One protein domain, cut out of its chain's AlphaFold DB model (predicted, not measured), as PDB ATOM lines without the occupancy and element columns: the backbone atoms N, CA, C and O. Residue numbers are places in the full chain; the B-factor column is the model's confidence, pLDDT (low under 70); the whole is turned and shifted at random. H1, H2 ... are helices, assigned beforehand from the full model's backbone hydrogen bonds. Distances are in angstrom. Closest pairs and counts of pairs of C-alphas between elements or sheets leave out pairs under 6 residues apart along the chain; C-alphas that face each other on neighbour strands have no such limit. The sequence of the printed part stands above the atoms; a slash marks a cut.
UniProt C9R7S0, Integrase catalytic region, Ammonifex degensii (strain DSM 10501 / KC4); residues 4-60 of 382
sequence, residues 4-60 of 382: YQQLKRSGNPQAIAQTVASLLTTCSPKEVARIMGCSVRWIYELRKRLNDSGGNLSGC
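This is residues 4 to 60 of the 382 residues of the protein "Integrase catalytic region" of Ammonifex degensii (strain DSM 10501 / KC4) (UniProt C9R7S0). Two longer helices, H2 and H4, cross at nearly a right angle, with the shorter H1 packed by residues 15 to 16 of H2 and H3 packed slantwise by residues 20 to 24 of H2; H1 and H3 each run opposite ways to H2, and Tyr 4 of H1 comes near Met 36 of H3. The short last helix, H5, packs on both H2 and H4. The printed part has 57 residues with five named helices, in the order H1 to H5, and no named strand; its class is all helix, with mostly crossed packing. It is compact and rounded, with a radius of gyration of the C-alphas of 10.4 A and spans of 26 by 26 by 18 A.

H1, residues 4 to 9, touches H2, residues 15 to 26, through residues 15 to 16 of H2 alone; the closest C-alphas, of Leu 7 and Ile 16, are 5.9 A apart. The two form a helical hairpin, at a shallow tilt of 29 degrees, opposite ways. H2 also forms a helical hairpin with H3, residues 29 to 36, at a steep tilt of 45 degrees, opposite ways; H2 touches H3 with residues 20 to 24 alone, and the closest C-alphas, of Leu 23 and Val 32, are 6.1 A apart. H1 and H3 are close but not clearly touching, with the C-alphas of Tyr 4 and Met 36 the closest at 5.1 A. H4, residues 40 to 52, touches H3 with residues 40 to 44 alone, closest at the C-alphas of Ala 33 and Val 40, 5.1 A; at 73 degrees they are only just about perpendicular. H4 touches H2 about perpendicular, at 89 degrees, closest at the C-alphas of Ala 17 and Leu 46, 7.2 A. H5, residues 57 to 60, touches H4, closest at the C-alphas of Arg 49 and Cys 60, 5.3 A. H5 and H2 only just touch, with 3 pairs of C-alphas within 8 A; H2 is the hub, touching four helices. H1 is apart from H4 and H5, and H3 is apart from H5. In H1, H3 and H4 every O i to N i+4 pair is within hydrogen-bond range, in H2 6 of 8 are, and H5 is too short for such a pair.

H1 begins at C-alpha 4, (25.265, -51.269, -41.355), and measures 8.8 A from first to last C-alpha. H2 measures 17.6 A, H3 10.3 A, H4 18.4 A and H5 5.5 A. H4 begins at C-alpha 40, (26.565, -41.990, -32.970), and H5 ends at C-alpha 60, (36.670, -54.164, -32.364).

The C-alphas of Gly 11 and Ser 28, the two farthest apart, are 26.7 A apart. The printed part has no cut, and its four links are tight. Mean pLDDT of the printed part is 85.8, with residues 58 to 59 under 70.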
ATOM      1  N   TYR A   4      24.919 -50.397 -42.477       87.19
ATOM      2  CA  TYR A   4      25.265 -51.269 -41.355       87.19
ATOM      3  C   TYR A   4      24.579 -52.646 -41.425       87.19
ATOM      4  O   TYR A   4      25.193 -53.673 -41.137       87.19
ATOM      5  N   GLN A   5      23.298 -52.698 -41.806       85.94
ATOM      6  CA  GLN A   5      22.561 -53.960 -41.942       85.94
ATOM      7  C   GLN A   5      23.029 -54.780 -43.149       85.94
ATOM      8  O   GLN A   5      23.075 -56.008 -43.055       85.94
ATOM      9  N   GLN A   6      23.401 -54.121 -44.250       88.06
ATOM     10  CA  GLN A   6      23.977 -54.767 -45.433       88.06
ATOM     11  C   GLN A   6      25.338 -55.396 -45.106       88.06
ATOM     12  O   GLN A   6      25.535 -56.586 -45.348       88.06
ATOM     13  N   LEU A   7      26.227 -54.652 -44.437       87.56
ATOM     14  CA  LEU A   7      27.533 -55.150 -43.980       87.56
ATOM     15  C   LEU A   7      27.405 -56.276 -42.947       87.56
ATOM     16  O   LEU A   7      28.230 -57.177 -42.899       87.56
ATOM     17  N   LYS A   8      26.345 -56.277 -42.133       82.69
ATOM     18  CA  LYS A   8      26.066 -57.386 -41.210       82.69
ATOM     19  C   LYS A   8      25.605 -58.658 -41.938       82.69
ATOM     20  O   LYS A   8      25.817 -59.755 -41.428       82.69
ATOM     21  N   ARG A   9      24.944 -58.523 -43.093       83.62
ATOM     22  CA  ARG A   9      24.465 -59.650 -43.911       83.62
ATOM     23  C   ARG A   9      25.531 -60.227 -44.840       83.62
ATOM     24  O   ARG A   9      25.376 -61.374 -45.240       83.62
ATOM     25  N   SER A  10      26.599 -59.488 -45.143       82.56
ATOM     26  CA  SER A  10      27.675 -59.950 -46.034       82.56
ATOM     27  C   SER A  10      28.503 -61.111 -45.465       82.56
ATOM     28  O   SER A  10      29.330 -61.673 -46.172       82.56
ATOM     29  N   GLY A  11      28.306 -61.481 -44.193       72.62
ATOM     30  CA  GLY A  11      29.002 -62.598 -43.551       72.62
ATOM     31  C   GLY A  11      30.457 -62.303 -43.172       72.62
ATOM     32  O   GLY A  11      31.059 -63.102 -42.460       72.62
ATOM     33  N   ASN A  12      31.006 -61.149 -43.571       80.88
ATOM     34  CA  ASN A  12      32.334 -60.709 -43.162       80.88
ATOM     35  C   ASN A  12      32.272 -60.092 -41.746       80.88
ATOM     36  O   ASN A  12      31.686 -59.019 -41.566       80.88
ATOM     37  N   PRO A  13      32.892 -60.727 -40.730       72.44
ATOM     38  CA  PRO A  13      32.819 -60.273 -39.343       72.44
ATOM     39  C   PRO A  13      33.527 -58.934 -39.096       72.44
ATOM     40  O   PRO A  13      33.257 -58.301 -38.079       72.44
ATOM     41  N   GLN A  14      34.402 -58.493 -40.006       83.62
ATOM     42  CA  GLN A  14      35.205 -57.273 -39.876       83.62
ATOM     43  C   GLN A  14      34.701 -56.114 -40.743       83.62
ATOM     44  O   GLN A  14      35.090 -54.975 -40.501       83.62
ATOM     45  N   ALA A  15      33.805 -56.369 -41.702       86.31
ATOM     46  CA  ALA A  15      33.369 -55.375 -42.687       86.31
ATOM     47  C   ALA A  15      32.847 -54.082 -42.041       86.31
ATOM     48  O   ALA A  15      33.194 -52.987 -42.461       86.31
ATOM     49  N   ILE A  16      32.085 -54.201 -40.952       86.94
ATOM     50  CA  ILE A  16      31.579 -53.045 -40.202       86.94
ATOM     51  C   ILE A  16      32.728 -52.218 -39.602       86.94
ATOM     52  O   ILE A  16      32.707 -50.994 -39.701       86.94
ATOM     53  N   ALA A  17      33.715 -52.865 -38.975       86.50
ATOM     54  CA  ALA A  17      34.842 -52.168 -38.355       86.50
ATOM     55  C   ALA A  17      35.741 -51.518 -39.414       86.50
ATOM     56  O   ALA A  17      36.177 -50.388 -39.224       86.50
ATOM     57  N   GLN A  18      35.951 -52.195 -40.543       88.56
ATOM     58  CA  GLN A  18      36.765 -51.709 -41.654       88.56
ATOM     59  C   GLN A  18      36.142 -50.480 -42.326       88.56
ATOM     60  O   GLN A  18      36.822 -49.475 -42.526       88.56
ATOM     61  N   THR A  19      34.839 -50.522 -42.622       89.06
ATOM     62  CA  THR A  19      34.128 -49.375 -43.203       89.06
ATOM     63  C   THR A  19      34.109 -48.191 -42.239       89.06
ATOM     64  O   THR A  19      34.347 -47.065 -42.658       89.06
ATOM     65  N   VAL A  20      33.893 -48.425 -40.941       88.44
ATOM     66  CA  VAL A  20      33.920 -47.351 -39.935       88.44
ATOM     67  C   VAL A  20      35.323 -46.764 -39.773       88.44
ATOM     68  O   VAL A  20      35.443 -45.547 -39.700       88.44
ATOM     69  N   ALA A  21      36.376 -47.586 -39.757       88.25
ATOM     70  CA  ALA A  21      37.757 -47.110 -39.673       88.25
ATOM     71  C   ALA A  21      38.126 -46.223 -40.873       88.25
ATOM     72  O   ALA A  21      38.686 -45.151 -40.679       88.25
ATOM     73  N   SER A  22      37.741 -46.635 -42.086       90.00
ATOM     74  CA  SER A  22      37.947 -45.851 -43.310       90.00
ATOM     75  C   SER A  22      37.161 -44.536 -43.297       90.00
ATOM     76  O   SER A  22      37.710 -43.484 -43.589       90.00
ATOM     77  N   LEU A  23      35.892 -44.555 -42.882       91.06
ATOM     78  CA  LEU A  23      35.071 -43.341 -42.833       91.06
ATOM     79  C   LEU A  23      35.509 -42.353 -41.738       91.06
ATOM     80  O   LEU A  23      35.255 -41.160 -41.853       91.06
ATOM     81  N   LEU A  24      36.155 -42.826 -40.669       89.19
ATOM     82  CA  LEU A  24      36.645 -41.973 -39.583       89.19
ATOM     83  C   LEU A  24      37.935 -41.209 -39.928       89.19
ATOM     84  O   LEU A  24      38.307 -40.326 -39.156       89.19
ATOM     85  N   THR A  25      38.615 -41.520 -41.041       88.06
ATOM     86  CA  THR A  25      39.776 -40.734 -41.505       88.06
ATOM     87  C   THR A  25      39.357 -39.459 -42.232       88.06
ATOM     88  O   THR A  25      40.107 -38.487 -42.229       88.06
ATOM     89  N   THR A  26      38.159 -39.445 -42.824       89.56
ATOM     90  CA  THR A  26      37.668 -38.361 -43.688       89.56
ATOM     91  C   THR A  26      36.430 -37.651 -43.147       89.56
ATOM     92  O   THR A  26      36.234 -36.476 -43.446       89.56
ATOM     93  N   CYS A  27      35.594 -38.320 -42.348       91.50
ATOM     94  CA  CYS A  27      34.317 -37.779 -41.879       91.50
ATOM     95  C   CYS A  27      34.234 -37.684 -40.350       91.50
ATOM     96  O   CYS A  27      34.846 -38.450 -39.599       91.50
ATOM     97  N   SER A  28      33.382 -36.778 -39.864       91.69
ATOM     98  CA  SER A  28      33.082 -36.676 -38.435       91.69
ATOM     99  C   SER A  28      32.262 -37.884 -37.939       91.69
ATOM    100  O   SER A  28      31.453 -38.444 -38.685       91.69
ATOM    101  N   PRO A  29      32.347 -38.272 -36.648       89.50
ATOM    102  CA  PRO A  29      31.575 -39.398 -36.108       89.50
ATOM    103  C   PRO A  29      30.051 -39.299 -36.312       89.50
ATOM    104  O   PRO A  29      29.371 -40.323 -36.402       89.50
ATOM    105  N   LYS A  30      29.500 -38.077 -36.395       91.25
ATOM    106  CA  LYS A  30      28.074 -37.842 -36.681       91.25
ATOM    107  C   LYS A  30      27.722 -38.177 -38.133       91.25
ATOM    108  O   LYS A  30      26.675 -38.771 -38.381       91.25
ATOM    109  N   GLU A  31      28.593 -37.835 -39.076       90.06
ATOM    110  CA  GLU A  31      28.423 -38.162 -40.496       90.06
ATOM    111  C   GLU A  31      28.592 -39.658 -40.740       90.06
ATOM    112  O   GLU A  31      27.744 -40.259 -41.394       90.06
ATOM    113  N   VAL A  32      29.594 -40.290 -40.118       91.25
ATOM    114  CA  VAL A  32      29.775 -41.750 -40.184       91.25
ATOM    115  C   VAL A  32      28.533 -42.481 -39.669       91.25
ATOM    116  O   VAL A  32      28.075 -43.439 -40.287       91.25
ATOM    117  N   ALA A  33      27.929 -42.017 -38.571       91.50
ATOM    118  CA  ALA A  33      26.697 -42.601 -38.043       91.50
ATOM    119  C   ALA A  33      25.515 -42.478 -39.022       91.50
ATOM    120  O   ALA A  33      24.742 -43.432 -39.162       91.50
ATOM    121  N   ARG A  34      25.406 -41.342 -39.729       92.38
ATOM    122  CA  ARG A  34      24.391 -41.100 -40.765       92.38
ATOM    123  C   ARG A  34      24.600 -42.009 -41.980       92.38
ATOM    124  O   ARG A  34      23.650 -42.664 -42.394       92.38
ATOM    125  N   ILE A  35      25.835 -42.112 -42.483       90.81
ATOM    126  CA  ILE A  35      26.217 -42.971 -43.622       90.81
ATOM    127  C   ILE A  35      25.974 -44.449 -43.296       90.81
ATOM    128  O   ILE A  35      25.371 -45.187 -44.073       90.81
ATOM    129  N   MET A  36      26.394 -44.891 -42.107       90.06
ATOM    130  CA  MET A  36      26.214 -46.274 -41.663       90.06
ATOM    131  C   MET A  36      24.749 -46.593 -41.319       90.06
ATOM    132  O   MET A  36      24.344 -47.756 -41.368       90.06
ATOM    133  N   GLY A  37      23.946 -45.588 -40.959       91.56
ATOM    134  CA  GLY A  37      22.589 -45.763 -40.442       91.56
ATOM    135  C   GLY A  37      22.577 -46.476 -39.085       91.56
ATOM    136  O   GLY A  37      21.866 -47.468 -38.903       91.56
ATOM    137  N   CYS A  38      23.414 -46.014 -38.149       89.94
ATOM    138  CA  CYS A  38      23.517 -46.533 -36.780       89.94
ATOM    139  C   CYS A  38      23.682 -45.389 -35.761       89.94
ATOM    140  O   CYS A  38      23.737 -44.222 -36.135       89.94
ATOM    141  N   SER A  39      23.724 -45.693 -34.459       91.69
ATOM    142  CA  SER A  39      23.820 -44.643 -33.438       91.69
ATOM    143  C   SER A  39      25.222 -44.030 -33.368       91.69
ATOM    144  O   SER A  39      26.233 -44.731 -33.415       91.69
ATOM    145  N   VAL A  40      25.292 -42.713 -33.158       91.12
ATOM    146  CA  VAL A  40      26.565 -41.990 -32.970       91.12
ATOM    147  C   VAL A  40      27.353 -42.559 -31.779       91.12
ATOM    148  O   VAL A  40      28.569 -42.716 -31.850       91.12
ATOM    149  N   ARG A  41      26.654 -42.958 -30.707       91.69
ATOM    150  CA  ARG A  41      27.248 -43.624 -29.534       91.69
ATOM    151  C   ARG A  41      28.002 -44.902 -29.910       91.69
ATOM    152  O   ARG A  41      29.064 -45.165 -29.360       91.69
ATOM    153  N   TRP A  42      27.466 -45.687 -30.845       88.75
ATOM    154  CA  TRP A  42      28.120 -46.904 -31.320       88.75
ATOM    155  C   TRP A  42      29.376 -46.608 -32.151       88.75
ATOM    156  O   TRP A  42      30.369 -47.316 -32.012       88.75
ATOM    157  N   ILE A  43      29.376 -45.533 -32.949       89.81
ATOM    158  CA  ILE A  43      30.572 -45.082 -33.678       89.81
ATOM    159  C   ILE A  43      31.679 -44.636 -32.715       89.81
ATOM    160  O   ILE A  43      32.832 -45.014 -32.907       89.81
ATOM    161  N   TYR A  44      31.347 -43.903 -31.648       90.56
ATOM    162  CA  TYR A  44      32.324 -43.542 -30.611       90.56
ATOM    163  C   TYR A  44      32.903 -44.766 -29.893       90.56
ATOM    164  O   TYR A  44      34.110 -44.840 -29.686       90.56
ATOM    165  N   GLU A  45      32.061 -45.746 -29.560       87.88
ATOM    166  CA  GLU A  45      32.500 -47.009 -28.961       87.88
ATOM    167  C   GLU A  45      33.435 -47.790 -29.902       87.88
ATOM    168  O   GLU A  45      34.470 -48.292 -29.467       87.88
ATOM    169  N   LEU A  46      33.116 -47.865 -31.199       86.94
ATOM    170  CA  LEU A  46      33.985 -48.497 -32.198       86.94
ATOM    171  C   LEU A  46      35.309 -47.748 -32.371       86.94
ATOM    172  O   LEU A  46      36.352 -48.393 -32.415       86.94
ATOM    173  N   ARG A  47      35.284 -46.411 -32.421       87.25
ATOM    174  CA  ARG A  47      36.495 -45.579 -32.495       87.25
ATOM    175  C   ARG A  47      37.403 -45.812 -31.291       87.25
ATOM    176  O   ARG A  47      38.603 -45.987 -31.464       87.25
ATOM    177  N   LYS A  48      36.828 -45.867 -30.085       87.50
ATOM    178  CA  LYS A  48      37.572 -46.184 -28.863       87.50
ATOM    179  C   LYS A  48      38.251 -47.551 -28.974       87.50
ATOM    180  O   LYS A  48      39.450 -47.651 -28.760       87.50
ATOM    181  N   ARG A  49      37.518 -48.583 -29.399       86.25
ATOM    182  CA  ARG A  49      38.073 -49.938 -29.569       86.25
ATOM    183  C   ARG A  49      39.150 -50.024 -30.650       86.25
ATOM    184  O   ARG A  49      40.100 -50.779 -30.479       86.25
ATOM    185  N   LEU A  50      39.011 -49.276 -31.746       84.94
ATOM    186  CA  LEU A  50      40.025 -49.192 -32.803       84.94
ATOM    187  C   LEU A  50      41.325 -48.582 -32.270       84.94
ATOM    188  O   LEU A  50      42.396 -49.127 -32.525       84.94
ATOM    189  N   ASN A  51      41.224 -47.512 -31.479       84.94
ATOM    190  CA  ASN A  51      42.377 -46.871 -30.849       84.94
ATOM    191  C   ASN A  51      43.033 -47.785 -29.800       84.94
ATOM    192  O   ASN A  51      44.236 -48.015 -29.865       84.94
ATOM    193  N   ASP A  52      42.239 -48.366 -28.894       83.88
ATOM    194  CA  ASP A  52      42.721 -49.247 -27.816       83.88
ATOM    195  C   ASP A  52      43.397 -50.527 -28.354       83.88
ATOM    196  O   ASP A  52      44.206 -51.146 -27.668       83.88
ATOM    197  N   SER A  53      43.063 -50.945 -29.580       79.56
ATOM    198  CA  SER A  53      43.607 -52.146 -30.229       79.56
ATOM    199  C   SER A  53      44.723 -51.868 -31.242       79.56
ATOM    200  O   SER A  53      45.146 -52.795 -31.935       79.56
ATOM    201  N   GLY A  54      45.182 -50.615 -31.371       78.56
ATOM    202  CA  GLY A  54      46.226 -50.236 -32.331       78.56
ATOM    203  C   GLY A  54      45.828 -50.450 -33.797       78.56
ATOM    204  O   GLY A  54      46.676 -50.773 -34.622       78.56
ATOM    205  N   GLY A  55      44.535 -50.333 -34.126       74.06
ATOM    206  CA  GLY A  55      44.012 -50.557 -35.479       74.06
ATOM    207  C   GLY A  55      43.633 -52.009 -35.799       74.06
ATOM    208  O   GLY A  55      43.275 -52.313 -36.937       74.06
ATOM    209  N   ASN A  56      43.657 -52.918 -34.819       78.81
ATOM    210  CA  ASN A  56      43.294 -54.314 -35.043       78.81
ATOM    211  C   ASN A  56      41.766 -54.512 -35.183       78.81
ATOM    212  O   ASN A  56      40.995 -54.498 -34.215       78.81
ATOM    213  N   LEU A  57      41.322 -54.766 -36.418       77.94
ATOM    214  CA  LEU A  57      39.910 -54.915 -36.788       77.94
ATOM    215  C   LEU A  57      39.213 -56.111 -36.109       77.94
ATOM    216  O   LEU A  57      38.014 -56.032 -35.824       77.94
ATOM    217  N   SER A  58      39.928 -57.203 -35.806       68.44
ATOM    218  CA  SER A  58      39.346 -58.405 -35.181       68.44
ATOM    219  C   SER A  58      38.980 -58.209 -33.705       68.44
ATOM    220  O   SER A  58      38.124 -58.933 -33.201       68.44
ATOM    221  N   GLY A  59      39.566 -57.222 -33.018       64.44
ATOM    222  CA  GLY A  59      39.261 -56.904 -31.615       64.44
ATOM    223  C   GLY A  59      38.067 -55.960 -31.419       64.44
ATOM    224  O   GLY A  59      37.496 -55.884 -30.329       64.44
ATOM    225  N   CYS A  60      37.648 -55.252 -32.471       72.50
ATOM    226  CA  CYS A  60      36.670 -54.164 -32.364       72.50
ATOM    227  C   CYS A  60      35.219 -54.656 -32.232       72.50
ATOM    228  O   CYS A  60      34.395 -54.066 -31.517       72.50
TER     229      CYS A  60